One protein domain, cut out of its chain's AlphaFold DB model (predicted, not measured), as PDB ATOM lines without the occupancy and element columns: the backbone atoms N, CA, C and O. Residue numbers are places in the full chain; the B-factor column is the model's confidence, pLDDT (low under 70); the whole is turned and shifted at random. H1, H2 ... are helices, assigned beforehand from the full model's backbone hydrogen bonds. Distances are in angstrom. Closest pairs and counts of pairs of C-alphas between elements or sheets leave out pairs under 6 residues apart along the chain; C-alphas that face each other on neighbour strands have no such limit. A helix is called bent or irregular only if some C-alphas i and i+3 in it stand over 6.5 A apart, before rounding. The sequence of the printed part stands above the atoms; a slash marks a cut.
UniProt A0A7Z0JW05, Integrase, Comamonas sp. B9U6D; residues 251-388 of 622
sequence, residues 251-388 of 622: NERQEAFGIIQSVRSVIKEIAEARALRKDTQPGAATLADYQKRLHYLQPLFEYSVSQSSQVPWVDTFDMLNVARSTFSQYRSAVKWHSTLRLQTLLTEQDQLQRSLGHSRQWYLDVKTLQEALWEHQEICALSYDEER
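What this domain is: This is residues 251 to 388 of the 622 residues of the protein "Integrase" of Comamonas sp. B9U6D (UniProt A0A7Z0JW05). A long helical hairpin, H4 and H5, makes the core and the long axis; H1 crosses slantwise over one side of it, and residues 272 to 277 of H1 stick out. On the other side of H4 the arm H2a crosses about perpendicular, and the small hairpin of H2b and H3 packs by H3 on residues 375 to 379 of H5. The printed part has 138 residues, with five named helices, H1 to H5, and no named strand: all helix, compact, radius of gyration of the C-alphas 16.6 A, spans 48 by 40 by 26 A.

How they stand to each other: Start at H4, residues 324 to 356, which touches H5, residues 360 to 381, as a hairpin, opposite ways at a shallow tilt of 17 degrees; the closest C-alphas, Ser 338 and His 376, are 5.5 A apart. Look next at H1, residues 251 to 277: its residues 252 to 263 alone touch H5, closest at C-alphas Ala 256 and Val 366, 6.0 A, and 260 to 267 alone touch H4, at a steep tilt of 45 degrees, closest at C-alphas Val 263 and Leu 342, 7.2 A. H2, residues 284 to 306, was assigned as one helix by its hydrogen bonds but is bent, C-alphas 296 and 299 being 6.9 A apart, into H2a, 284 to 296, and H2b, 299 to 306. Residues 289 to 294 alone of H2a touch H4, about perpendicular at 84 degrees, closest at C-alphas Tyr 290 and Ala 333, 4.6 A. H2b and H3, residues 312 to 320, touch as a hairpin, closest at C-alphas Ser 304 and Pro 312, 5.0 A. H3 touches H5, closest at C-alphas Trp 313 and Ile 379, 6.7 A. Every O i to N i+4 pair is within hydrogen-bond range in H1, H2a, H2b, H3 and H5; in H4 it is 28 of 29.

Where its parts are: Find C-alpha 324 at (-55.300, -57.090, -65.218); from there H4 runs 47.0 A. H1 begins at C-alpha 251, (-26.521, -36.650, -38.242), and runs 39.5 A; H5 runs 31.9 A to C-alpha 381 at (-44.352, -48.429, -58.900).

The domain as a whole: The C-alphas farthest apart, Ser 355 and Glu 387, are 51.9 A apart. The printed part has no cut and no long link. Residues 386 to 388 have pLDDT under 70.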
ATOM      1  N   ASN A 251     -26.360 -36.082 -36.902       97.56
ATOM      2  CA  ASN A 251     -26.521 -36.650 -38.242       97.56
ATOM      3  C   ASN A 251     -27.709 -37.628 -38.316       97.56
ATOM      4  O   ASN A 251     -28.523 -37.522 -39.231       97.56
ATOM      5  N   GLU A 252     -27.841 -38.544 -37.345       97.19
ATOM      6  CA  GLU A 252     -28.987 -39.468 -37.242       97.19
ATOM      7  C   GLU A 252     -30.308 -38.686 -37.064       97.19
ATOM      8  O   GLU A 252     -31.319 -39.006 -37.689       97.19
ATOM      9  N   ARG A 253     -30.295 -37.599 -36.277       97.44
ATOM     10  CA  ARG A 253     -31.440 -36.689 -36.099       97.44
ATOM     11  C   ARG A 253     -31.824 -35.970 -37.399       97.44
ATOM     12  O   ARG A 253     -33.009 -35.910 -37.730       97.44
ATOM     13  N   GLN A 254     -30.851 -35.432 -38.132       97.69
ATOM     14  CA  GLN A 254     -31.093 -34.733 -39.396       97.69
ATOM     15  C   GLN A 254     -31.616 -35.687 -40.482       97.69
ATOM     16  O   GLN A 254     -32.535 -35.327 -41.220       97.69
ATOM     17  N   GLU A 255     -31.089 -36.916 -40.551       97.56
ATOM     18  CA  GLU A 255     -31.615 -37.965 -41.431       97.56
ATOM     19  C   GLU A 255     -33.077 -38.290 -41.085       97.56
ATOM     20  O   GLU A 255     -33.946 -38.288 -41.961       97.56
ATOM     21  N   ALA A 256     -33.366 -38.495 -39.796       98.06
ATOM     22  CA  ALA A 256     -34.705 -38.802 -39.311       98.06
ATOM     23  C   ALA A 256     -35.733 -37.723 -39.693       98.06
ATOM     24  O   ALA A 256     -36.817 -38.047 -40.182       98.06
ATOM     25  N   PHE A 257     -35.389 -36.438 -39.563       98.12
ATOM     26  CA  PHE A 257     -36.263 -35.353 -40.019       98.12
ATOM     27  C   PHE A 257     -36.522 -35.379 -41.533       98.12
ATOM     28  O   PHE A 257     -37.660 -35.148 -41.950       98.12
ATOM     29  N   GLY A 258     -35.519 -35.720 -42.350       98.12
ATOM     30  CA  GLY A 258     -35.688 -35.901 -43.795       98.12
ATOM     31  C   GLY A 258     -36.658 -37.035 -44.151       98.12
ATOM     32  O   GLY A 258     -37.513 -36.872 -45.028       98.12
ATOM     33  N   ILE A 259     -36.593 -38.156 -43.427       98.19
ATOM     34  CA  ILE A 259     -37.518 -39.295 -43.577       98.19
ATOM     35  C   ILE A 259     -38.951 -38.875 -43.209       98.19
ATOM     36  O   ILE A 259     -39.871 -39.042 -44.013       98.19
ATOM     37  N   ILE A 260     -39.140 -38.253 -42.039       98.44
ATOM     38  CA  ILE A 260     -40.450 -37.780 -41.554       98.44
ATOM     39  C   ILE A 260     -41.078 -36.782 -42.542       98.44
ATOM     40  O   ILE A 260     -42.268 -36.873 -42.859       98.44
ATOM     41  N   GLN A 261     -40.288 -35.839 -43.068       98.25
ATOM     42  CA  GLN A 261     -40.750 -34.877 -44.069       98.25
ATOM     43  C   GLN A 261     -41.162 -35.565 -45.380       98.25
ATOM     44  O   GLN A 261     -42.198 -35.215 -45.951       98.25
ATOM     45  N   SER A 262     -40.403 -36.569 -45.824       98.00
ATOM     46  CA  SER A 262     -40.705 -37.347 -47.033       98.00
ATOM     47  C   SER A 262     -42.029 -38.108 -46.905       98.00
ATOM     48  O   SER A 262     -42.879 -38.022 -47.792       98.00
ATOM     49  N   VAL A 263     -42.269 -38.774 -45.767       98.25
ATOM     50  CA  VAL A 263     -43.550 -39.453 -45.499       98.25
ATOM     51  C   VAL A 263     -44.714 -38.464 -45.443       98.25
ATOM     52  O   VAL A 263     -45.768 -38.716 -46.031       98.25
ATOM     53  N   ARG A 264     -44.532 -37.312 -44.784       98.44
ATOM     54  CA  ARG A 264     -45.551 -36.252 -44.741       98.44
ATOM     55  C   ARG A 264     -45.891 -35.722 -46.138       98.44
ATOM     56  O   ARG A 264     -47.071 -35.476 -46.393       98.44
ATOM     57  N   SER A 265     -44.917 -35.608 -47.049       98.12
ATOM     58  CA  SER A 265     -45.173 -35.265 -48.460       98.12
ATOM     59  C   SER A 265     -46.028 -36.330 -49.147       98.12
ATOM     60  O   SER A 265     -47.103 -36.012 -49.649       98.12
ATOM     61  N   VAL A 266     -45.639 -37.606 -49.063       97.94
ATOM     62  CA  VAL A 266     -46.380 -38.716 -49.691       97.94
ATOM     63  C   VAL A 266     -47.822 -38.811 -49.172       97.94
ATOM     64  O   VAL A 266     -48.758 -38.926 -49.964       97.94
ATOM     65  N   ILE A 267     -48.047 -38.698 -47.857       98.12
ATOM     66  CA  ILE A 267     -49.405 -38.708 -47.283       98.12
ATOM     67  C   ILE A 267     -50.228 -37.506 -47.780       98.12
ATOM     68  O   ILE A 267     -51.410 -37.667 -48.106       98.12
ATOM     69  N   LYS A 268     -49.617 -36.318 -47.880       97.75
ATOM     70  CA  LYS A 268     -50.258 -35.110 -48.415       97.75
ATOM     71  C   LYS A 268     -50.628 -35.277 -49.894       97.75
ATOM     72  O   LYS A 268     -51.781 -35.048 -50.249       97.75
ATOM     73  N   GLU A 269     -49.709 -35.748 -50.730       97.12
ATOM     74  CA  GLU A 269     -49.934 -36.014 -52.158       97.12
ATOM     75  C   GLU A 269     -51.063 -37.035 -52.377       97.12
ATOM     76  O   GLU A 269     -51.922 -36.854 -53.245       97.12
ATOM     77  N   ILE A 270     -51.130 -38.087 -51.552       95.81
ATOM     78  CA  ILE A 270     -52.234 -39.059 -51.576       95.81
ATOM     79  C   ILE A 270     -53.567 -38.384 -51.230       95.81
ATOM     80  O   ILE A 270     -54.573 -38.646 -51.898       95.81
ATOM     81  N   ALA A 271     -53.599 -37.520 -50.211       95.50
ATOM     82  CA  ALA A 271     -54.803 -36.792 -49.816       95.50
ATOM     83  C   ALA A 271     -55.272 -35.821 -50.915       95.50
ATOM     84  O   ALA A 271     -56.447 -35.844 -51.289       95.50
ATOM     85  N   GLU A 272     -54.360 -35.039 -51.496       95.94
ATOM     86  CA  GLU A 272     -54.635 -34.110 -52.598       95.94
ATOM     87  C   GLU A 272     -55.126 -34.846 -53.852       95.94
ATOM     88  O   GLU A 272     -56.151 -34.481 -54.433       95.94
ATOM     89  N   ALA A 273     -54.483 -35.956 -54.227       92.31
ATOM     90  CA  ALA A 273     -54.898 -36.768 -55.367       92.31
ATOM     91  C   ALA A 273     -56.294 -37.396 -55.174       92.31
ATOM     92  O   ALA A 273     -57.049 -37.538 -56.141       92.31
ATOM     93  N   ARG A 274     -56.662 -37.766 -53.938       92.06
ATOM     94  CA  ARG A 274     -58.016 -38.245 -53.597       92.06
ATOM     95  C   ARG A 274     -59.044 -37.114 -53.618       92.06
ATOM     96  O   ARG A 274     -60.128 -37.303 -54.172       92.06
ATOM     97  N   ALA A 275     -58.700 -35.937 -53.093       92.19
ATOM     98  CA  ALA A 275     -59.552 -34.750 -53.131       92.19
ATOM     99  C   ALA A 275     -59.848 -34.307 -54.577       92.19
ATOM    100  O   ALA A 275     -61.009 -34.090 -54.928       92.19
ATOM    101  N   LEU A 276     -58.828 -34.281 -55.444       92.69
ATOM    102  CA  LEU A 276     -58.953 -33.941 -56.865       92.69
ATOM    103  C   LEU A 276     -59.908 -34.887 -57.615       92.69
ATOM    104  O   LEU A 276     -60.747 -34.438 -58.397       92.69
ATOM    105  N   ARG A 277     -59.825 -36.198 -57.349       88.94
ATOM    106  CA  ARG A 277     -60.744 -37.202 -57.922       88.94
ATOM    107  C   ARG A 277     -62.135 -37.209 -57.280       88.94
ATOM    108  O   ARG A 277     -63.041 -37.829 -57.837       88.94
ATOM    109  N   LYS A 278     -62.315 -36.509 -56.153       91.12
ATOM    110  CA  LYS A 278     -63.501 -36.577 -55.283       91.12
ATOM    111  C   LYS A 278     -63.769 -38.013 -54.806       91.12
ATOM    112  O   LYS A 278     -64.915 -38.459 -54.748       91.12
ATOM    113  N   ASP A 279     -62.695 -38.738 -54.490       85.75
ATOM    114  CA  ASP A 279     -62.766 -40.098 -53.958       85.75
ATOM    115  C   ASP A 279     -63.389 -40.071 -52.555       85.75
ATOM    116  O   ASP A 279     -62.867 -39.427 -51.642       85.75
ATOM    117  N   THR A 280     -64.472 -40.820 -52.346       87.12
ATOM    118  CA  THR A 280     -64.998 -41.059 -50.996       87.12
ATOM    119  C   THR A 280     -64.030 -41.930 -50.185       87.12
ATOM    120  O   THR A 280     -63.139 -42.593 -50.729       87.12
ATOM    121  N   GLN A 281     -64.204 -41.980 -48.861       89.25
ATOM    122  CA  GLN A 281     -63.560 -43.035 -48.073       89.25
ATOM    123  C   GLN A 281     -64.096 -44.420 -48.493       89.25
ATOM    124  O   GLN A 281     -65.254 -44.510 -48.921       89.25
ATOM    125  N   PRO A 282     -63.284 -45.494 -48.420       92.44
ATOM    126  CA  PRO A 282     -63.767 -46.848 -48.669       92.44
ATOM    127  C   PRO A 282     -64.877 -47.210 -47.677       92.44
ATOM    128  O   PRO A 282     -64.712 -47.050 -46.470       92.44
ATOM    129  N   GLY A 283     -66.013 -47.698 -48.178       92.69
ATOM    130  CA  GLY A 283     -67.082 -48.211 -47.320       92.69
ATOM    131  C   GLY A 283     -66.718 -49.570 -46.714       92.69
ATOM    132  O   GLY A 283     -65.834 -50.260 -47.223       92.69
ATOM    133  N   ALA A 284     -67.445 -50.001 -45.678       94.25
ATOM    134  CA  ALA A 284     -67.181 -51.254 -44.958       94.25
ATOM    135  C   ALA A 284     -67.031 -52.487 -45.878       94.25
ATOM    136  O   ALA A 284     -66.123 -53.290 -45.693       94.25
ATOM    137  N   ALA A 285     -67.853 -52.600 -46.929       88.12
ATOM    138  CA  ALA A 285     -67.744 -53.685 -47.910       88.12
ATOM    139  C   ALA A 285     -66.437 -53.649 -48.732       88.12
ATOM    140  O   ALA A 285     -65.905 -54.695 -49.091       88.12
ATOM    141  N   THR A 286     -65.898 -52.459 -49.021       93.69
ATOM    142  CA  THR A 286     -64.595 -52.299 -49.690       93.69
ATOM    143  C   THR A 286     -63.448 -52.627 -48.740       93.69
ATOM    144  O   THR A 286     -62.498 -53.280 -49.155       93.69
ATOM    145  N   LEU A 287     -63.554 -52.238 -47.465       96.75
ATOM    146  CA  LEU A 287     -62.572 -52.593 -46.437       96.75
ATOM    147  C   LEU A 287     -62.499 -54.115 -46.232       96.75
ATOM    148  O   LEU A 287     -61.404 -54.667 -46.199       96.75
ATOM    149  N   ALA A 288     -63.643 -54.805 -46.201       93.88
ATOM    150  CA  ALA A 288     -63.695 -56.266 -46.123       93.88
ATOM    151  C   ALA A 288     -63.097 -56.959 -47.369       93.88
ATOM    152  O   ALA A 288     -62.381 -57.951 -47.239       93.88
ATOM    153  N   ASP A 289     -63.335 -56.433 -48.581       94.19
ATOM    154  CA  ASP A 289     -62.692 -56.934 -49.811       94.19
ATOM    155  C   ASP A 289     -61.168 -56.703 -49.792       94.19
ATOM    156  O   ASP A 289     -60.412 -57.590 -50.187       94.19
ATOM    157  N   TYR A 290     -60.699 -55.564 -49.269       97.56
ATOM    158  CA  TYR A 290     -59.270 -55.300 -49.081       97.56
ATOM    159  C   TYR A 290     -58.640 -56.256 -48.060       97.56
ATOM    160  O   TYR A 290     -57.634 -56.883 -48.376       97.56
ATOM    161  N   GLN A 291     -59.250 -56.445 -46.886       97.00
ATOM    162  CA  GLN A 291     -58.782 -57.397 -45.868       97.00
ATOM    163  C   GLN A 291     -58.694 -58.826 -46.415       97.00
ATOM    164  O   GLN A 291     -57.665 -59.482 -46.264       97.00
ATOM    165  N   LYS A 292     -59.729 -59.288 -47.130       95.69
ATOM    166  CA  LYS A 292     -59.731 -60.607 -47.779       95.69
ATOM    167  C   LYS A 292     -58.576 -60.769 -48.772       95.69
ATOM    168  O   LYS A 292     -57.994 -61.847 -48.865       95.69
ATOM    169  N   ARG A 293     -58.253 -59.714 -49.527       96.00
ATOM    170  CA  ARG A 293     -57.139 -59.716 -50.483       96.00
ATOM    171  C   ARG A 293     -55.788 -59.730 -49.789       96.00
ATOM    172  O   ARG A 293     -54.947 -60.520 -50.185       96.00
ATOM    173  N   LEU A 294     -55.600 -58.911 -48.756       96.81
ATOM    174  CA  LEU A 294     -54.368 -58.878 -47.965       96.81
ATOM    175  C   LEU A 294     -54.087 -60.246 -47.335       96.81
ATOM    176  O   LEU A 294     -52.998 -60.772 -47.511       96.81
ATOM    177  N   HIS A 295     -55.097 -60.878 -46.730       95.75
ATOM    178  CA  HIS A 295     -54.977 -62.226 -46.166       95.75
ATOM    179  C   HIS A 295     -54.579 -63.290 -47.208       95.75
ATOM    180  O   HIS A 295     -53.836 -64.210 -46.893       95.75
ATOM    181  N   TYR A 296     -55.031 -63.154 -48.461       94.00
ATOM    182  CA  TYR A 296     -54.611 -64.041 -49.553       94.00
ATOM    183  C   TYR A 296     -53.174 -63.772 -50.034       94.00
ATOM    184  O   TYR A 296     -52.486 -64.699 -50.449       94.00
ATOM    185  N   LEU A 297     -52.720 -62.514 -49.991       95.25
ATOM    186  CA  LEU A 297     -51.361 -62.133 -50.386       95.25
ATOM    187  C   LEU A 297     -50.314 -62.417 -49.313       95.25
ATOM    188  O   LEU A 297     -49.161 -62.642 -49.658       95.25
ATOM    189  N   GLN A 298     -50.699 -62.403 -48.039       95.50
ATOM    190  CA  GLN A 298     -49.765 -62.474 -46.921       95.50
ATOM    191  C   GLN A 298     -48.825 -63.700 -46.981       95.50
ATOM    192  O   GLN A 298     -47.619 -63.474 -46.935       95.50
ATOM    193  N   PRO A 299     -49.286 -64.948 -47.217       94.69
ATOM    194  CA  PRO A 299     -48.377 -66.094 -47.339       94.69
ATOM    195  C   PRO A 299     -47.432 -66.017 -48.549       94.69
ATOM    196  O   PRO A 299     -46.322 -66.541 -48.502       94.69
ATOM    197  N   LEU A 300     -47.856 -65.368 -49.642       93.56
ATOM    198  CA  LEU A 300     -47.014 -65.155 -50.826       93.56
ATOM    199  C   LEU A 300     -45.929 -64.108 -50.543       93.56
ATOM    200  O   LEU A 300     -44.779 -64.299 -50.923       93.56
ATOM    201  N   PHE A 301     -46.285 -63.043 -49.826       95.06
ATOM    202  CA  PHE A 301     -45.355 -62.005 -49.393       95.06
ATOM    203  C   PHE A 301     -44.339 -62.534 -48.374       95.06
ATOM    204  O   PHE A 301     -43.140 -62.334 -48.543       95.06
ATOM    205  N   GLU A 302     -44.794 -63.279 -47.365       93.69
ATOM    206  CA  GLU A 302     -43.932 -63.959 -46.390       93.69
ATOM    207  C   GLU A 302     -42.968 -64.935 -47.084       93.69
ATOM    208  O   GLU A 302     -41.783 -64.974 -46.747       93.69
ATOM    209  N   TYR A 303     -43.430 -65.654 -48.115       92.56
ATOM    210  CA  TYR A 303     -42.559 -66.473 -48.956       92.56
ATOM    211  C   TYR A 303     -41.512 -65.629 -49.704       92.56
ATOM    212  O   TYR A 303     -40.323 -65.925 -49.583       92.56
ATOM    213  N   SER A 304     -41.894 -64.553 -50.402       92.50
ATOM    214  CA  SER A 304     -40.945 -63.658 -51.092       92.50
ATOM    215  C   SER A 304     -39.903 -63.040 -50.152       92.50
ATOM    216  O   SER A 304     -38.721 -62.982 -50.495       92.50
ATOM    217  N   VAL A 305     -40.309 -62.639 -48.943       92.38
ATOM    218  CA  VAL A 305     -39.394 -62.153 -47.897       92.38
ATOM    219  C   VAL A 305     -38.466 -63.275 -47.413       92.38
ATOM    220  O   VAL A 305     -37.267 -63.044 -47.267       92.38
ATOM    221  N   SER A 306     -38.962 -64.510 -47.243       93.31
ATOM    222  CA  SER A 306     -38.124 -65.662 -46.855       93.31
ATOM    223  C   SER A 306     -37.028 -65.989 -47.880       93.31
ATOM    224  O   SER A 306     -35.950 -66.443 -47.506       93.31
ATOM    225  N   GLN A 307     -37.275 -65.712 -49.167       93.88
ATOM    226  CA  GLN A 307     -36.291 -65.865 -50.246       93.88
ATOM    227  C   GLN A 307     -35.293 -64.694 -50.326       93.88
ATOM    228  O   GLN A 307     -34.507 -64.623 -51.268       93.88
ATOM    229  N   SER A 308     -35.293 -63.780 -49.344       91.31
ATOM    230  CA  SER A 308     -34.436 -62.583 -49.307       91.31
ATOM    231  C   SER A 308     -34.596 -61.673 -50.533       91.31
ATOM    232  O   SER A 308     -33.636 -61.039 -50.976       91.31
ATOM    233  N   SER A 309     -35.810 -61.601 -51.095       89.44
ATOM    234  CA  SER A 309     -36.097 -60.703 -52.215       89.44
ATOM    235  C   SER A 309     -35.931 -59.238 -51.813       89.44
ATOM    236  O   SER A 309     -36.415 -58.804 -50.769       89.44
ATOM    237  N   GLN A 310     -35.285 -58.461 -52.685       88.06
ATOM    238  CA  GLN A 310     -35.177 -57.005 -52.551       88.06
ATOM    239  C   GLN A 310     -36.462 -56.271 -52.969       88.06
ATOM    240  O   GLN A 310     -36.612 -55.092 -52.662       88.06
ATOM    241  N   VAL A 311     -37.366 -56.951 -53.682       87.88
ATOM    242  CA  VAL A 311     -38.630 -56.412 -54.210       87.88
ATOM    243  C   VAL A 311     -39.771 -57.407 -53.946       87.88
ATOM    244  O   VAL A 311     -40.360 -57.974 -54.875       87.88
ATOM    245  N   PRO A 312     -40.076 -57.688 -52.664       91.50
ATOM    246  CA  PRO A 312     -40.977 -58.773 -52.293       91.50
ATOM    247  C   PRO A 312     -42.403 -58.565 -52.811       91.50
ATOM    248  O   PRO A 312     -43.113 -59.550 -53.028       91.50
ATOM    249  N   TRP A 313     -42.838 -57.323 -53.063       94.00
ATOM    250  CA  TRP A 313     -44.142 -57.077 -53.675       94.00
ATOM    251  C   TRP A 313     -44.145 -57.340 -55.181       94.00
ATOM    252  O   TRP A 313     -45.154 -57.839 -55.677       94.00
ATOM    253  N   VAL A 314     -43.059 -57.066 -55.910       91.12
ATOM    254  CA  VAL A 314     -42.950 -57.458 -57.330       91.12
ATOM    255  C   VAL A 314     -43.118 -58.974 -57.463       91.12
ATOM    256  O   VAL A 314     -44.046 -59.426 -58.137       91.12
ATOM    257  N   ASP A 315     -42.328 -59.746 -56.715       89.19
ATOM    258  CA  ASP A 315     -42.367 -61.213 -56.752       89.19
ATOM    259  C   ASP A 315     -43.729 -61.770 -56.305       89.19
ATOM    260  O   ASP A 315     -44.279 -62.676 -56.938       89.19
ATOM    261  N   THR A 316     -44.327 -61.191 -55.257       91.81
ATOM    262  CA  THR A 316     -45.684 -61.543 -54.803       91.81
ATOM    263  C   THR A 316     -46.709 -61.394 -55.928       91.81
ATOM    264  O   THR A 316     -47.563 -62.262 -56.117       91.81
ATOM    265  N   PHE A 317     -46.647 -60.294 -56.684       91.25
ATOM    266  CA  PHE A 317     -47.589 -60.028 -57.768       91.25
ATOM    267  C   PHE A 317     -47.308 -60.842 -59.037       91.25
ATOM    268  O   PHE A 317     -48.263 -61.153 -59.755       91.25
ATOM    269  N   ASP A 318     -46.062 -61.244 -59.280       86.44
ATOM    270  CA  ASP A 318     -45.716 -62.176 -60.355       86.44
ATOM    271  C   ASP A 318     -46.204 -63.604 -60.043       86.44
ATOM    272  O   ASP A 318     -46.841 -64.240 -60.890       86.44
ATOM    273  N   MET A 319     -46.056 -64.074 -58.796       87.00
ATOM    274  CA  MET A 319     -46.594 -65.372 -58.351       87.00
ATOM    275  C   MET A 319     -48.124 -65.475 -58.457       87.00
ATOM    276  O   MET A 319     -48.655 -66.567 -58.680       87.00
ATOM    277  N   LEU A 320     -48.856 -64.361 -58.332       83.88
ATOM    278  CA  LEU A 320     -50.321 -64.350 -58.421       83.88
ATOM    279  C   LEU A 320     -50.870 -64.833 -59.773       83.88
ATOM    280  O   LEU A 320     -51.956 -65.414 -59.803       83.88
ATOM    281  N   ASN A 321     -50.190 -64.527 -60.889       76.38
ATOM    282  CA  ASN A 321     -50.662 -64.769 -62.263       76.38
ATOM    283  C   ASN A 321     -52.166 -64.442 -62.465       76.38
ATOM    284  O   ASN A 321     -52.992 -65.280 -62.858       76.38
ATOM    285  N   VAL A 322     -52.546 -63.202 -62.142       79.25
ATOM    286  CA  VAL A 322     -53.934 -62.718 -62.185       79.25
ATOM    287  C   VAL A 322     -54.197 -61.792 -63.373       79.25
ATOM    288  O   VAL A 322     -53.373 -60.964 -63.744       79.25
ATOM    289  N   ALA A 323     -55.408 -61.859 -63.933       80.50
ATOM    290  CA  ALA A 323     -55.841 -60.937 -64.984       80.50
ATOM    291  C   ALA A 323     -55.764 -59.463 -64.531       80.50
ATOM    292  O   ALA A 323     -56.050 -59.153 -63.374       80.50
ATOM    293  N   ARG A 324     -55.483 -58.539 -65.464       84.38
ATOM    294  CA  ARG A 324     -55.300 -57.090 -65.218       84.38
ATOM    295  C   ARG A 324     -56.301 -56.449 -64.251       84.38
ATOM    296  O   ARG A 324     -55.902 -55.690 -63.376       84.38
ATOM    297  N   SER A 325     -57.594 -56.758 -64.366       83.12
ATOM    298  CA  SER A 325     -58.619 -56.228 -63.450       83.12
ATOM    299  C   SER A 325     -58.430 -56.695 -62.006       83.12
ATOM    300  O   SER A 325     -58.657 -55.934 -61.071       83.12
ATOM    301  N   THR A 326     -58.017 -57.946 -61.831       87.56
ATOM    302  CA  THR A 326     -57.761 -58.582 -60.539       87.56
ATOM    303  C   THR A 326     -56.434 -58.092 -59.955       87.56
ATOM    304  O   THR A 326     -56.412 -57.723 -58.784       87.56
ATOM    305  N   PHE A 327     -55.381 -57.958 -60.776       92.12
ATOM    306  CA  PHE A 327     -54.133 -57.268 -60.411       92.12
ATOM    307  C   PHE A 327     -54.422 -55.874 -59.843       92.12
ATOM    308  O   PHE A 327     -54.014 -55.554 -58.729       92.12
ATOM    309  N   SER A 328     -55.203 -55.056 -60.565       92.06
ATOM    310  CA  SER A 328     -55.541 -53.700 -60.117       92.06
ATOM    311  C   SER A 328     -56.298 -53.686 -58.783       92.06
ATOM    312  O   SER A 328     -56.101 -52.769 -57.987       92.06
ATOM    313  N   GLN A 329     -57.138 -54.692 -58.510       93.75
ATOM    314  CA  GLN A 329     -57.846 -54.813 -57.230       93.75
ATOM    315  C   GLN A 329     -56.901 -55.184 -56.079       93.75
ATOM    316  O   GLN A 329     -56.952 -54.537 -55.035       93.75
ATOM    317  N   TYR A 330     -56.020 -56.173 -56.271       95.88
ATOM    318  CA  TYR A 330     -55.005 -56.545 -55.280       95.88
ATOM    319  C   TYR A 330     -54.064 -55.373 -54.981       95.88
ATOM    320  O   TYR A 330     -53.941 -54.978 -53.824       95.88
ATOM    321  N   ARG A 331     -53.505 -54.723 -56.011       96.25
ATOM    322  CA  ARG A 331     -52.651 -53.536 -55.841       96.25
ATOM    323  C   ARG A 331     -53.378 -52.391 -55.134       96.25
ATOM    324  O   ARG A 331     -52.766 -51.698 -54.330       96.25
ATOM    325  N   SER A 332     -54.679 -52.198 -55.376       95.81
ATOM    326  CA  SER A 332     -55.459 -51.183 -54.645       95.81
ATOM    327  C   SER A 332     -55.570 -51.495 -53.151       95.81
ATOM    328  O   SER A 332     -55.445 -50.582 -52.340       95.81
ATOM    329  N   ALA A 333     -55.776 -52.765 -52.788       97.06
ATOM    330  CA  ALA A 333     -55.854 -53.192 -51.391       97.06
ATOM    331  C   ALA A 333     -54.506 -53.026 -50.670       97.06
ATOM    332  O   ALA A 333     -54.456 -52.432 -49.595       97.06
ATOM    333  N   VAL A 334     -53.415 -53.470 -51.302       97.44
ATOM    334  CA  VAL A 334     -52.047 -53.346 -50.773       97.44
ATOM    335  C   VAL A 334     -51.637 -51.878 -50.639       97.44
ATOM    336  O   VAL A 334     -51.189 -51.464 -49.574       97.44
ATOM    337  N   LYS A 335     -51.894 -51.043 -51.657       97.31
ATOM    338  CA  LYS A 335     -51.630 -49.595 -51.588       97.31
ATOM    339  C   LYS A 335     -52.425 -48.907 -50.479       97.31
ATOM    340  O   LYS A 335     -51.906 -48.004 -49.824       97.31
ATOM    341  N   TRP A 336     -53.683 -49.296 -50.272       97.12
ATOM    342  CA  TRP A 336     -54.480 -48.768 -49.166       97.12
ATOM    343  C   TRP A 336     -53.885 -49.167 -47.809       97.12
ATOM    344  O   TRP A 336     -53.749 -48.312 -46.937       97.12
ATOM    345  N   HIS A 337     -53.460 -50.426 -47.660       97.62
ATOM    346  CA  HIS A 337     -52.845 -50.924 -46.433       97.62
ATOM    347  C   HIS A 337     -51.518 -50.228 -46.106       97.62
ATOM    348  O   HIS A 337     -51.367 -49.729 -44.995       97.62
ATOM    349  N   SER A 338     -50.599 -50.093 -47.069       97.62
ATOM    350  CA  SER A 338     -49.328 -49.391 -46.837       97.62
ATOM    351  C   SER A 338     -49.519 -47.892 -46.578       97.62
ATOM    352  O   SER A 338     -48.811 -47.319 -45.756       97.62
ATOM    353  N   THR A 339     -50.536 -47.255 -47.181       97.81
ATOM    354  CA  THR A 339     -50.923 -45.874 -46.817       97.81
ATOM    355  C   THR A 339     -51.333 -45.779 -45.344       97.81
ATOM    356  O   THR A 339     -50.936 -44.842 -44.656       97.81
ATOM    357  N   LEU A 340     -52.123 -46.742 -44.853       97.44
ATOM    358  CA  LEU A 340     -52.550 -46.783 -43.454       97.44
ATOM    359  C   LEU A 340     -51.365 -47.068 -42.516       97.44
ATOM    360  O   LEU A 340     -51.228 -46.385 -41.508       97.44
ATOM    361  N   ARG A 341     -50.471 -48.000 -42.883       97.88
ATOM    362  CA  ARG A 341     -49.228 -48.299 -42.147       97.88
ATOM    363  C   ARG A 341     -48.364 -47.045 -41.967       97.88
ATOM    364  O   ARG A 341     -47.945 -46.765 -40.849       97.88
ATOM    365  N   LEU A 342     -48.170 -46.254 -43.027       98.38
ATOM    366  CA  LEU A 342     -47.451 -44.973 -42.957       98.38
ATOM    367  C   LEU A 342     -48.114 -43.964 -42.008       98.38
ATOM    368  O   LEU A 342     -47.417 -43.260 -41.284       98.38
ATOM    369  N   GLN A 343     -49.447 -43.882 -42.001       98.12
ATOM    370  CA  GLN A 343     -50.185 -42.978 -41.110       98.12
ATOM    371  C   GLN A 343     -50.063 -43.391 -39.637       98.12
ATOM    372  O   GLN A 343     -49.880 -42.525 -38.781       98.12
ATOM    373  N   THR A 344     -50.130 -44.693 -39.348       98.06
ATOM    374  CA  THR A 344     -49.939 -45.242 -37.999       98.06
ATOM    375  C   THR A 344     -48.519 -44.981 -37.498       98.06
ATOM    376  O   THR A 344     -48.364 -44.276 -36.504       98.06
ATOM    377  N   LEU A 345     -47.495 -45.420 -38.242       98.00
ATOM    378  CA  LEU A 345     -46.088 -45.265 -37.849       98.00
ATOM    379  C   LEU A 345     -45.686 -43.791 -37.680       98.00
ATOM    380  O   LEU A 345     -44.988 -43.450 -36.731       98.00
ATOM    381  N   LEU A 346     -46.168 -42.887 -38.544       98.44
ATOM    382  CA  LEU A 346     -45.943 -41.444 -38.385       98.44
ATOM    383  C   LEU A 346     -46.577 -40.901 -37.090       98.44
ATOM    384  O   LEU A 346     -46.008 -40.020 -36.452       98.44
ATOM    385  N   THR A 347     -47.742 -41.420 -36.690       98.06
ATOM    386  CA  THR A 347     -48.430 -41.006 -35.456       98.06
ATOM    387  C   THR A 347     -47.700 -41.514 -34.209       98.06
ATOM    388  O   THR A 347     -47.539 -40.760 -33.250       98.06
ATOM    389  N   GLU A 348     -47.228 -42.761 -34.232       97.06
ATOM    390  CA  GLU A 348     -46.448 -43.389 -33.155       97.06
ATOM    391  C   GLU A 348     -45.103 -42.666 -32.959       97.06
ATOM    392  O   GLU A 348     -44.773 -42.229 -31.854       97.06
ATOM    393  N   GLN A 349     -44.398 -42.400 -34.059       97.75
ATOM    394  CA  GLN A 349     -43.171 -41.607 -34.112       97.75
ATOM    395  C   GLN A 349     -43.371 -40.175 -33.568       97.75
ATOM    396  O   GLN A 349     -42.584 -39.715 -32.736       97.75
ATOM    397  N   ASP A 350     -44.441 -39.479 -33.978       98.06
ATOM    398  CA  ASP A 350     -44.798 -38.146 -33.461       98.06
ATOM    399  C   ASP A 350     -45.177 -38.166 -31.968       98.06
ATOM    400  O   ASP A 350     -45.016 -37.150 -31.281       98.06
ATOM    401  N   GLN A 351     -45.702 -39.283 -31.452       97.50
ATOM    402  CA  GLN A 351     -46.014 -39.458 -30.033       97.50
ATOM    403  C   GLN A 351     -44.739 -39.677 -29.210       97.50
ATOM    404  O   GLN A 351     -44.546 -38.983 -28.209       97.50
ATOM    405  N   LEU A 352     -43.844 -40.566 -29.655       96.69
ATOM    406  CA  LEU A 352     -42.546 -40.807 -29.013       96.69
ATOM    407  C   LEU A 352     -41.669 -39.554 -28.989       96.69
ATOM    408  O   LEU A 352     -41.042 -39.269 -27.969       96.69
ATOM    409  N   GLN A 353     -41.679 -38.755 -30.063       97.19
ATOM    410  CA  GLN A 353     -40.916 -37.504 -30.106       97.19
ATOM    411  C   GLN A 353     -41.338 -36.525 -29.000       97.19
ATOM    412  O   GLN A 353     -40.511 -35.776 -28.482       97.19
ATOM    413  N   ARG A 354     -42.629 -36.508 -28.642       97.50
ATOM    414  CA  ARG A 354     -43.171 -35.612 -27.608       97.50
ATOM    415  C   ARG A 354     -42.919 -36.120 -26.193       97.50
ATOM    416  O   ARG A 354     -42.788 -35.297 -25.295       97.50
ATOM    417  N   SER A 355     -42.895 -37.437 -25.984       96.88
ATOM    418  CA  SER A 355     -42.741 -38.037 -24.652       96.88
ATOM    419  C   SER A 355     -41.285 -38.285 -24.257       96.88
ATOM    420  O   SER A 355     -40.936 -38.069 -23.100       96.88
ATOM    421  N   LEU A 356     -40.443 -38.723 -25.198       94.31
ATOM    422  CA  LEU A 356     -39.051 -39.133 -24.954       94.31
ATOM    423  C   LEU A 356     -38.019 -38.276 -25.710       94.31
ATOM    424  O   LEU A 356     -36.818 -38.528 -25.608       94.31
ATOM    425  N   GLY A 357     -38.459 -37.270 -26.472       94.94
ATOM    426  CA  GLY A 357     -37.574 -36.458 -27.306       94.94
ATOM    427  C   GLY A 357     -36.945 -37.269 -28.442       94.94
ATOM    428  O   GLY A 357     -37.546 -38.194 -28.984       94.94
ATOM    429  N   HIS A 358     -35.708 -36.931 -28.806       95.81
ATOM    430  CA  HIS A 358     -34.926 -37.651 -29.822       95.81
ATOM    431  C   HIS A 358     -34.178 -38.846 -29.213       95.81
ATOM    432  O   HIS A 358     -32.951 -38.915 -29.268       95.81
ATOM    433  N   SER A 359     -34.917 -39.751 -28.570       95.38
ATOM    434  CA  SER A 359     -34.370 -40.976 -27.973       95.38
ATOM    435  C   SER A 359     -33.916 -41.986 -29.037       95.38
ATOM    436  O   SER A 359     -34.308 -41.894 -30.204       95.38
ATOM    437  N   ARG A 360     -33.124 -42.998 -28.640       94.88
ATOM    438  CA  ARG A 360     -32.752 -44.098 -29.547       94.88
ATOM    439  C   ARG A 360     -33.989 -44.801 -30.109       94.88
ATOM    440  O   ARG A 360     -34.051 -45.017 -31.314       94.88
ATOM    441  N   GLN A 361     -34.990 -45.068 -29.265       94.88
ATOM    442  CA  GLN A 361     -36.252 -45.678 -29.689       94.88
ATOM    443  C   GLN A 361     -36.958 -44.843 -30.763       94.88
ATOM    444  O   GLN A 361     -37.321 -45.379 -31.801       94.88
ATOM    445  N   TRP A 362     -37.069 -43.521 -30.577       96.69
ATOM    446  CA  TRP A 362     -37.637 -42.628 -31.597       96.69
ATOM    447  C   TRP A 362     -36.906 -42.743 -32.944       96.69
ATOM    448  O   TRP A 362     -37.546 -42.743 -33.991       96.69
ATOM    449  N   TYR A 363     -35.577 -42.875 -32.932       96.88
ATOM    450  CA  TYR A 363     -34.797 -43.057 -34.157       96.88
ATOM    451  C   TYR A 363     -35.032 -44.428 -34.818       96.88
ATOM    452  O   TYR A 363     -35.124 -44.497 -36.043       96.88
ATOM    453  N   LEU A 364     -35.187 -45.503 -34.034       95.81
ATOM    454  CA  LEU A 364     -35.542 -46.834 -34.547       95.81
ATOM    455  C   LEU A 364     -36.934 -46.835 -35.201       95.81
ATOM    456  O   LEU A 364     -37.072 -47.303 -36.330       95.81
ATOM    457  N   ASP A 365     -37.932 -46.217 -34.567       96.50
ATOM    458  CA  ASP A 365     -39.274 -46.046 -35.139       96.50
ATOM    459  C   ASP A 365     -39.239 -45.254 -36.463       96.50
ATOM    460  O   ASP A 365     -39.943 -45.593 -37.418       96.50
ATOM    461  N   VAL A 366     -38.365 -44.243 -36.581       97.94
ATOM    462  CA  VAL A 366     -38.149 -43.526 -37.853       97.94
ATOM    463  C   VAL A 366     -37.503 -44.421 -38.925       97.94
ATOM    464  O   VAL A 366     -37.788 -44.242 -40.110       97.94
ATOM    465  N   LYS A 367     -36.690 -45.419 -38.557       97.94
ATOM    466  CA  LYS A 367     -36.164 -46.412 -39.514       97.94
ATOM    467  C   LYS A 367     -37.239 -47.395 -39.976       97.94
ATOM    468  O   LYS A 367     -37.379 -47.592 -41.180       97.94
ATOM    469  N   THR A 368     -38.094 -47.892 -39.084       97.31
ATOM    470  CA  THR A 368     -39.281 -48.676 -39.483       97.31
ATOM    471  C   THR A 368     -40.230 -47.863 -40.381       97.31
ATOM    472  O   THR A 368     -40.827 -48.389 -41.323       97.31
ATOM    473  N   LEU A 369     -40.336 -46.552 -40.146       97.94
ATOM    474  CA  LEU A 369     -41.069 -45.621 -41.008       97.94
ATOM    475  C   LEU A 369     -40.403 -45.432 -42.392       97.94
ATOM    476  O   LEU A 369     -41.113 -45.302 -43.391       97.94
ATOM    477  N   GLN A 370     -39.066 -45.457 -42.476       98.19
ATOM    478  CA  GLN A 370     -38.301 -45.428 -43.734       98.19
ATOM    479  C   GLN A 370     -38.542 -46.689 -44.577       98.19
ATOM    480  O   GLN A 370     -38.811 -46.587 -45.773       98.19
ATOM    481  N   GLU A 371     -38.523 -47.867 -43.951       96.56
ATOM    482  CA  GLU A 371     -38.822 -49.150 -44.603       96.56
ATOM    483  C   GLU A 371     -40.247 -49.168 -45.178       96.56
ATOM    484  O   GLU A 371     -40.448 -49.490 -46.350       96.56
ATOM    485  N   ALA A 372     -41.237 -48.733 -44.391       97.44
ATOM    486  CA  ALA A 372     -42.625 -48.624 -44.842       97.44
ATOM    487  C   ALA A 372     -42.814 -47.597 -45.981       97.44
ATOM    488  O   ALA A 372     -43.723 -47.744 -46.804       97.44
ATOM    489  N   LEU A 373     -41.967 -46.561 -46.060       98.00
ATOM    490  CA  LEU A 373     -41.974 -45.595 -47.163       98.00
ATOM    491  C   LEU A 373     -41.468 -46.229 -48.462       98.00
ATOM    492  O   LEU A 373     -42.117 -46.061 -49.498       98.00
ATOM    493  N   TRP A 374     -40.362 -46.977 -48.413       96.62
ATOM    494  CA  TRP A 374     -39.852 -47.715 -49.572       96.62
ATOM    495  C   TRP A 374     -40.849 -48.772 -50.052       96.62
ATOM    496  O   TRP A 374     -41.166 -48.807 -51.241       96.62
ATOM    497  N   GLU A 375     -41.438 -49.541 -49.134       95.62
ATOM    498  CA  GLU A 375     -42.506 -50.501 -49.438       95.62
ATOM    499  C   GLU A 375     -43.683 -49.813 -50.160       95.62
ATOM    500  O   GLU A 375     -44.142 -50.251 -51.218       95.62
ATOM    501  N   HIS A 376     -44.156 -48.672 -49.641       97.06
ATOM    502  CA  HIS A 376     -45.233 -47.912 -50.275       97.06
ATOM    503  C   HIS A 376     -44.862 -47.407 -51.679       97.06
ATOM    504  O   HIS A 376     -45.715 -47.397 -52.576       97.06
ATOM    505  N   GLN A 377     -43.610 -46.991 -51.885       96.12
ATOM    506  CA  GLN A 377     -43.097 -46.557 -53.185       96.12
ATOM    507  C   GLN A 377     -43.027 -47.723 -54.182       96.12
ATOM    508  O   GLN A 377     -43.503 -47.560 -55.306       96.12
ATOM    509  N   GLU A 378     -42.561 -48.906 -53.769       94.69
ATOM    510  CA  GLU A 378     -42.569 -50.139 -54.574       94.69
ATOM    511  C   GLU A 378     -43.998 -50.489 -55.028       94.69
ATOM    512  O   GLU A 378     -44.280 -50.582 -56.226       94.69
ATOM    513  N   ILE A 379     -44.953 -50.547 -54.092       95.31
ATOM    514  CA  ILE A 379     -46.381 -50.795 -54.371       95.31
ATOM    515  C   ILE A 379     -46.963 -49.739 -55.336       95.31
ATOM    516  O   ILE A 379     -47.840 -50.015 -56.173       95.31
ATOM    517  N   CYS A 380     -46.495 -48.494 -55.231       94.81
ATOM    518  CA  CYS A 380     -46.860 -47.420 -56.145       94.81
ATOM    519  C   CYS A 380     -46.202 -47.543 -57.522       94.81
ATOM    520  O   CYS A 380     -46.837 -47.124 -58.491       94.81
ATOM    521  N   ALA A 381     -45.027 -48.157 -57.636       93.56
ATOM    522  CA  ALA A 381     -44.352 -48.429 -58.900       93.56
ATOM    523  C   ALA A 381     -44.951 -49.630 -59.660       93.56
ATOM    524  O   ALA A 381     -44.985 -49.585 -60.887       93.56
ATOM    525  N   LEU A 382     -45.497 -50.643 -58.962       92.31
ATOM    526  CA  LEU A 382     -46.079 -51.867 -59.553       92.31
ATOM    527  C   LEU A 382     -46.981 -51.606 -60.778       92.31
ATOM    528  O   LEU A 382     -48.152 -51.227 -60.652       92.31
ATOM    529  N   SER A 383     -46.489 -51.868 -61.984       89.19
ATOM    530  CA  SER A 383     -47.269 -51.815 -63.223       89.19
ATOM    531  C   SER A 383     -47.824 -53.197 -63.578       89.19
ATOM    532  O   SER A 383     -47.241 -54.222 -63.244       89.19
ATOM    533  N   TYR A 384     -48.981 -53.236 -64.250       83.12
ATOM    534  CA  TYR A 384     -49.383 -54.459 -64.945       83.12
ATOM    535  C   TYR A 384     -48.625 -54.490 -66.266       83.12
ATOM    536  O   TYR A 384     -48.915 -53.683 -67.152       83.12
ATOM    537  N   ASP A 385     -47.667 -55.397 -66.361       78.50
ATOM    538  CA  ASP A 385     -46.916 -55.680 -67.572       78.50
ATOM    539  C   ASP A 385     -47.807 -56.471 -68.550       78.50
ATOM    540  O   ASP A 385     -48.361 -57.521 -68.208       78.50
ATOM    541  N   GLU A 386     -48.030 -55.926 -69.750       65.25
ATOM    542  CA  GLU A 386     -48.882 -56.573 -70.755       65.25
ATOM    543  C   GLU A 386     -48.172 -57.742 -71.458       65.25
ATOM    544  O   GLU A 386     -48.860 -58.661 -71.908       65.25
ATOM    545  N   GLU A 387     -46.834 -57.764 -71.477       60.88
ATOM    546  CA  GLU A 387     -46.014 -58.810 -72.104       60.88
ATOM    547  C   GLU A 387     -45.936 -60.055 -71.202       60.88
ATOM    548  O   GLU A 387     -46.168 -61.174 -71.669       60.88
ATOM    549  N   ARG A 388     -45.794 -59.869 -69.873       60.47
ATOM    550  CA  ARG A 388     -45.922 -60.959 -68.869       60.47
ATOM    551  C   ARG A 388     -47.238 -61.732 -68.977       60.47
ATOM    552  O   ARG A 388     -47.313 -62.895 -68.588       60.47
TER     553      ARG A 388